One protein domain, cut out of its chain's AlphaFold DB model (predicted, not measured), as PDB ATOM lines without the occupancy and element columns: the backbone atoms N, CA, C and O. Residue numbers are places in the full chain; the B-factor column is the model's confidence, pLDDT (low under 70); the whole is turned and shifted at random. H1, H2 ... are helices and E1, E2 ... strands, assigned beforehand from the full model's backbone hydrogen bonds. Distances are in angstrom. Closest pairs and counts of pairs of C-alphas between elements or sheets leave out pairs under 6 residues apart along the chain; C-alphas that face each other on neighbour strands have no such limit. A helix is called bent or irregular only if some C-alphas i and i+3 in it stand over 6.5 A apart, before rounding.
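AT A GLANCE: This is residues 10 to 52 of the 55 residues of an uncharacterized protein of Sulfitobacter pseudonitzschiae (UniProt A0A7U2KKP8). The domain is a small, twisted sheet of four strands, made of two hairpins side by side, E1 with E2 and E3 with E4, with one short helix, H1, over one face at the E3 and E4 part of the sheet. From the edge strand E2, residues 21 to 27 loop out and back to H1, and from there residues 34 to 37 return to E3 in the sheet. The printed part has 43 residues, with one named helix and four named strands in the order E1, E2, H1, E3, E4 along the chain; the sheet runs E2, E1, E3, E4, all antiparallel, and the class is mixed, helices and strands. The whole is compact, with a radius of gyration of the C-alphas of 9.5 A, and its C-alphas span 28 by 23 by 14 A along the three main axes.

IN THESE COORDINATES: The longest strand is E3, residues 38 to 43, 14.1 A from first to last C-alpha; it begins at C-alpha 38 at (199.230, 273.523, 137.340). E1, residues 10 to 13, is 9.6 A long and begins at C-alpha 10 at (194.316, 265.655, 133.547). E2, residues 17 to 20, is 10.1 A long. E4, residues 48 to 51, is 7.0 A long and ends at C-alpha 51 at (197.939, 268.841, 144.186). The helix H1, residues 28 to 33, is 8.5 A from first to last C-alpha and is not bent.

HOW THE PARTS SIT: E1 and E3 are the inner strands of the sheet, and they are antiparallel neighbours with 159 degrees between their directions. The C-alphas of Met 11 and Ile 41 face each other at 4.8 A, and N 10 and O 42 are within hydrogen-bond range at 2.8 A, as are N 42 and O 10 at 3.0 A. On one side of E1 is the edge strand E2, antiparallel to it at 144 degrees; the two form a hairpin. N 11 and O 18, 2.8 A apart, and N 18 and O 11, 3.0 A apart, are within hydrogen-bond range there. E3 and the other edge strand, E4, form a second hairpin, antiparallel at 172 degrees, with N 41 and O 50 within hydrogen-bond range at 2.8 A. E4 is apart from E1 and from E2. The sheet is strongly twisted, but only just: its C-alphas lie up to 4.3 A off the best plane through them. H1 is on the sheet at a height over the sheet of 8.5 A. It lies over E3 and runs along the strands, at 11 degrees to E3 on the local plane. The closest C-alphas of H1 and E3 are those of Ala 32 and Ile 38, 5.9 A apart; those of H1 and E4 are Pro 28 and Trp 50, 6.0 A apart. In H1 every O i to N i+4 pair is within hydrogen-bond range. E2, H1 and E3 form a split strand-helix-strand unit, two strands that run the same way with a helix between them along the chain and E1 between them in the sheet; its crossover is right-handed.

THE WHOLE: The two C-alphas farthest apart are those of Asp 15 and Asp 24, 27.9 A; Asp 15 is in the link from E1 to E2, and Asp 24 in the link from E2 to H1. The first and last printed C-alphas, of Ile 10 and Arg 52, are 14.1 A apart. The printed part has no cut. The links E1 to E2, H1 to E3 and E3 to E4 are tight, and the link E2 to H1, seven residues, is short; no link is long. The mean pLDDT of the printed part is 96.4, and no printed residue is under 70.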
ATOM      1  N   ILE A  10     195.053 264.409 133.699       98.44
ATOM      2  CA  ILE A  10     194.316 265.655 133.547       98.44
ATOM      3  C   ILE A  10     195.046 266.717 134.364       98.44
ATOM      4  O   ILE A  10     195.072 266.664 135.594       98.44
ATOM      5  N   MET A  11     195.670 267.672 133.678       98.12
ATOM      6  CA  MET A  11     196.295 268.830 134.309       98.12
ATOM      7  C   MET A  11     195.193 269.837 134.625       98.12
ATOM      8  O   MET A  11     194.591 270.390 133.704       98.12
ATOM      9  N   ARG A  12     194.909 270.079 135.904       97.94
ATOM     10  CA  ARG A  12     194.011 271.152 136.346       97.94
ATOM     11  C   ARG A  12     194.800 272.447 136.481       97.94
ATOM     12  O   ARG A  12     195.870 272.465 137.092       97.94
ATOM     13  N   THR A  13     194.250 273.531 135.957       96.75
ATOM     14  CA  THR A  13     194.772 274.893 136.100       96.75
ATOM     15  C   THR A  13     193.727 275.764 136.797       96.75
ATOM     16  O   THR A  13     192.627 275.303 137.103       96.75
ATOM     17  N   LYS A  14     194.055 277.031 137.061       95.31
ATOM     18  CA  LYS A  14     193.088 277.989 137.625       95.31
ATOM     19  C   LYS A  14     191.903 278.262 136.689       95.31
ATOM     20  O   LYS A  14     190.813 278.541 137.172       95.31
ATOM     21  N   ASP A  15     192.120 278.134 135.382       95.38
ATOM     22  CA  ASP A  15     191.173 278.568 134.347       95.38
ATOM     23  C   ASP A  15     190.554 277.400 133.562       95.38
ATOM     24  O   ASP A  15     189.725 277.608 132.678       95.38
ATOM     25  N   GLY A  16     190.950 276.156 133.848       96.44
ATOM     26  CA  GLY A  16     190.450 274.993 133.125       96.44
ATOM     27  C   GLY A  16     191.286 273.737 133.331       96.44
ATOM     28  O   GLY A  16     191.832 273.488 134.407       96.44
ATOM     29  N   PHE A  17     191.356 272.903 132.295       97.56
ATOM     30  CA  PHE A  17     192.163 271.689 132.312       97.56
ATOM     31  C   PHE A  17     192.624 271.285 130.912       97.56
ATOM     32  O   PHE A  17     192.003 271.655 129.916       97.56
ATOM     33  N   TYR A  18     193.684 270.482 130.841       97.38
ATOM     34  CA  TYR A  18     194.117 269.832 129.604       97.38
ATOM     35  C   TYR A  18     194.704 268.440 129.882       97.38
ATOM     36  O   TYR A  18     195.336 268.237 130.923       97.38
ATOM     37  N   PRO A  19     194.495 267.454 128.992       97.38
ATOM     38  CA  PRO A  19     195.060 266.125 129.160       97.38
ATOM     39  C   PRO A  19     196.511 266.063 128.666       97.38
ATOM     40  O   PRO A  19     196.865 266.706 127.676       97.38
ATOM     41  N   ILE A  20     197.331 265.223 129.293       96.50
ATOM     42  CA  ILE A  20     198.637 264.809 128.769       96.50
ATOM     43  C   ILE A  20     198.803 263.292 128.861       96.50
ATOM     44  O   ILE A  20     198.238 262.643 129.742       96.50
ATOM     45  N   GLN A  21     199.625 262.733 127.975       97.25
ATOM     46  CA  GLN A  21     200.115 261.365 128.099       97.25
ATOM     47  C   GLN A  21     201.545 261.396 128.659       97.25
ATOM     48  O   GLN A  21     202.464 261.817 127.951       97.25
ATOM     49  N   PRO A  22     201.762 260.990 129.921       96.62
ATOM     50  CA  PRO A  22     203.088 260.996 130.524       96.62
ATOM     51  C   PRO A  22     203.972 259.891 129.935       96.62
ATOM     52  O   PRO A  22     203.496 258.868 129.434       96.62
ATOM     53  N   SER A  23     205.285 260.072 130.056       96.62
ATOM     54  CA  SER A  23     206.250 258.990 129.841       96.62
ATOM     55  C   SER A  23     206.633 258.305 131.150       96.62
ATOM     56  O   SER A  23     206.380 258.825 132.234       96.62
ATOM     57  N   ASP A  24     207.296 257.159 131.046       95.12
ATOM     58  CA  ASP A  24     207.865 256.380 132.149       95.12
ATOM     59  C   ASP A  24     208.875 257.151 133.013       95.12
ATOM     60  O   ASP A  24     209.163 256.747 134.138       95.12
ATOM     61  N   LYS A  25     209.396 258.271 132.506       93.81
ATOM     62  CA  LYS A  25     210.290 259.175 133.240       93.81
ATOM     63  C   LYS A  25     209.578 260.360 133.894       93.81
ATOM     64  O   LYS A  25     210.222 261.100 134.630       93.81
ATOM     65  N   CYS A  26     208.294 260.583 133.614       94.06
ATOM     66  CA  CYS A  26     207.532 261.683 134.204       94.06
ATOM     67  C   CYS A  26     207.012 261.295 135.589       94.06
ATOM     68  O   CYS A  26     206.340 260.274 135.737       94.06
ATOM     69  N   LYS A  27     207.257 262.152 136.583       96.12
ATOM     70  CA  LYS A  27     206.605 262.099 137.895       96.12
ATOM     71  C   LYS A  27     205.665 263.298 138.043       96.12
ATOM     72  O   LYS A  27     206.047 264.385 137.598       96.12
ATOM     73  N   PRO A  28     204.464 263.134 138.627       96.44
ATOM     74  CA  PRO A  28     203.535 264.244 138.833       96.44
ATOM     75  C   PRO A  28     204.168 265.433 139.569       96.44
ATOM     76  O   PRO A  28     203.969 266.574 139.160       96.44
ATOM     77  N   GLU A  29     204.986 265.172 140.590       96.38
ATOM     78  CA  GLU A  29     205.652 266.194 141.405       96.38
ATOM     79  C   GLU A  29     206.635 267.027 140.576       96.38
ATOM     80  O   GLU A  29     206.557 268.253 140.569       96.38
ATOM     81  N   ASP A  30     207.529 266.360 139.840       96.44
ATOM     82  CA  ASP A  30     208.531 267.018 138.997       96.44
ATOM     83  C   ASP A  30     207.852 267.803 137.866       96.44
ATOM     84  O   ASP A  30     208.223 268.939 137.567       96.44
ATOM     85  N   HIS A  31     206.818 267.217 137.252       95.69
ATOM     86  CA  HIS A  31     206.060 267.874 136.192       95.69
ATOM     87  C   HIS A  31     205.375 269.140 136.711       95.69
ATOM     88  O   HIS A  31     205.486 270.194 136.089       95.69
ATOM     89  N   ALA A  32     204.711 269.070 137.866       95.19
ATOM     90  CA  ALA A  32     204.038 270.219 138.456       95.19
ATOM     91  C   ALA A  32     205.007 271.282 139.003       95.19
ATOM     92  O   ALA A  32     204.695 272.474 138.977       95.19
ATOM     93  N   ALA A  33     206.194 270.888 139.471       94.25
ATOM     94  CA  ALA A  33     207.231 271.830 139.888       94.25
ATOM     95  C   ALA A  33     207.747 272.677 138.710       94.25
ATOM     96  O   ALA A  33     208.016 273.863 138.879       94.25
ATOM     97  N   LEU A  34     207.835 272.081 137.516       95.25
ATOM     98  CA  LEU A  34     208.255 272.757 136.283       95.25
ATOM     99  C   LEU A  34     207.129 273.542 135.589       95.25
ATOM    100  O   LEU A  34     207.400 274.263 134.633       95.25
ATOM    101  N   ASN A  35     205.882 273.395 136.041       95.00
ATOM    102  CA  ASN A  35     204.696 274.011 135.445       95.00
ATOM    103  C   ASN A  35     203.866 274.699 136.543       95.00
ATOM    104  O   ASN A  35     202.996 274.101 137.181       95.00
ATOM    105  N   ASP A  36     204.161 275.973 136.783       94.69
ATOM    106  CA  ASP A  36     203.601 276.788 137.866       94.69
ATOM    107  C   ASP A  36     202.083 277.008 137.764       94.69
ATOM    108  O   ASP A  36     201.399 277.118 138.786       94.69
ATOM    109  N   HIS A  37     201.540 276.999 136.549       95.25
ATOM    110  CA  HIS A  37     200.109 277.131 136.273       95.25
ATOM    111  C   HIS A  37     199.280 275.899 136.666       95.25
ATOM    112  O   HIS A  37     198.052 275.998 136.757       95.25
ATOM    113  N   ILE A  38     199.917 274.747 136.912       97.06
ATOM    114  CA  ILE A  38     199.230 273.523 137.340       97.06
ATOM    115  C   ILE A  38     198.894 273.609 138.834       97.06
ATOM    116  O   ILE A  38     199.773 273.796 139.687       97.06
ATOM    117  N   VAL A  39     197.609 273.426 139.151       97.31
ATOM    118  CA  VAL A  39     197.084 273.390 140.527       97.31
ATOM    119  C   VAL A  39     196.832 271.967 141.021       97.31
ATOM    120  O   VAL A  39     196.977 271.714 142.215       97.31
ATOM    121  N   ALA A  40     196.510 271.031 140.124       97.94
ATOM    122  CA  ALA A  40     196.384 269.611 140.436       97.94
ATOM    123  C   ALA A  40     196.634 268.738 139.200       97.94
ATOM    124  O   ALA A  40     196.492 269.186 138.062       97.94
ATOM    125  N   ILE A  41     196.996 267.482 139.440       98.31
ATOM    126  CA  ILE A  41     197.137 266.434 138.435       98.31
ATOM    127  C   ILE A  41     196.230 265.280 138.854       98.31
ATOM    128  O   ILE A  41     196.398 264.724 139.939       98.31
ATOM    129  N   GLU A  42     195.296 264.910 137.987       98.38
ATOM    130  CA  GLU A  42     194.358 263.801 138.190       98.38
ATOM    131  C   GLU A  42     194.581 262.707 137.140       98.38
ATOM    132  O   GLU A  42     195.093 262.979 136.055       98.38
ATOM    133  N   ASP A  43     194.178 261.471 137.422       97.38
ATOM    134  CA  ASP A  43     193.953 260.479 136.367       97.38
ATOM    135  C   ASP A  43     192.562 260.644 135.721       97.38
ATOM    136  O   ASP A  43     191.742 261.459 136.145       97.38
ATOM    137  N   ILE A  44     192.272 259.860 134.679       95.88
ATOM    138  CA  ILE A  44     190.973 259.912 133.986       95.88
ATOM    139  C   ILE A  44     189.781 259.501 134.871       95.88
ATOM    140  O   ILE A  44     188.640 259.832 134.557       95.88
ATOM    141  N   GLY A  45     190.035 258.781 135.966       95.06
ATOM    142  CA  GLY A  45     189.033 258.416 136.965       95.06
ATOM    143  C   GLY A  45     188.802 259.504 138.016       95.06
ATOM    144  O   GLY A  45     187.972 259.312 138.902       95.06
ATOM    145  N   GLY A  46     189.519 260.630 137.938       94.88
ATOM    146  CA  GLY A  46     189.443 261.728 138.900       94.88
ATOM    147  C   GLY A  46     190.272 261.504 140.166       94.88
ATOM    148  O   GLY A  46     190.148 262.276 141.118       94.88
ATOM    149  N   LYS A  47     191.126 260.473 140.220       97.56
ATOM    150  CA  LYS A  47     192.041 260.295 141.353       97.56
ATOM    151  C   LYS A  47     193.134 261.354 141.280       97.56
ATOM    152  O   LYS A  47     193.888 261.403 140.310       97.56
ATOM    153  N   VAL A  48     193.273 262.140 142.342       97.69
ATOM    154  CA  VAL A  48     194.358 263.118 142.482       97.69
ATOM    155  C   VAL A  48     195.688 262.380 142.651       97.69
ATOM    156  O   VAL A  48     195.884 261.625 143.603       97.69
ATOM    157  N   LEU A  49     196.598 262.590 141.702       97.19
ATOM    158  CA  LEU A  49     197.974 262.096 141.733       97.19
ATOM    159  C   LEU A  49     198.901 263.111 142.403       97.19
ATOM    160  O   LEU A  49     199.861 262.723 143.060       97.19
ATOM    161  N   TRP A  50     198.602 264.402 142.243       97.69
ATOM    162  CA  TRP A  50     199.322 265.502 142.875       97.69
ATOM    163  C   TRP A  50     198.428 266.741 142.988       97.69
ATOM    164  O   TRP A  50     197.587 266.979 142.124       97.69
ATOM    165  N   GLN A  51     198.633 267.563 144.018       97.12
ATOM    166  CA  GLN A  51     197.939 268.841 144.186       97.12
ATOM    167  C   GLN A  51     198.856 269.880 144.834       97.12
ATOM    168  O   GLN A  51     199.602 269.573 145.768       97.12
ATOM    169  N   ARG A  52     198.784 271.126 144.355       94.19
ATOM    170  CA  ARG A  52     199.557 272.239 144.905       94.19
ATOM    171  C   ARG A  52     199.059 272.548 146.313       94.19
ATOM    172  O   ARG A  52     197.867 272.763 146.525       94.19
TER     173      ARG A  52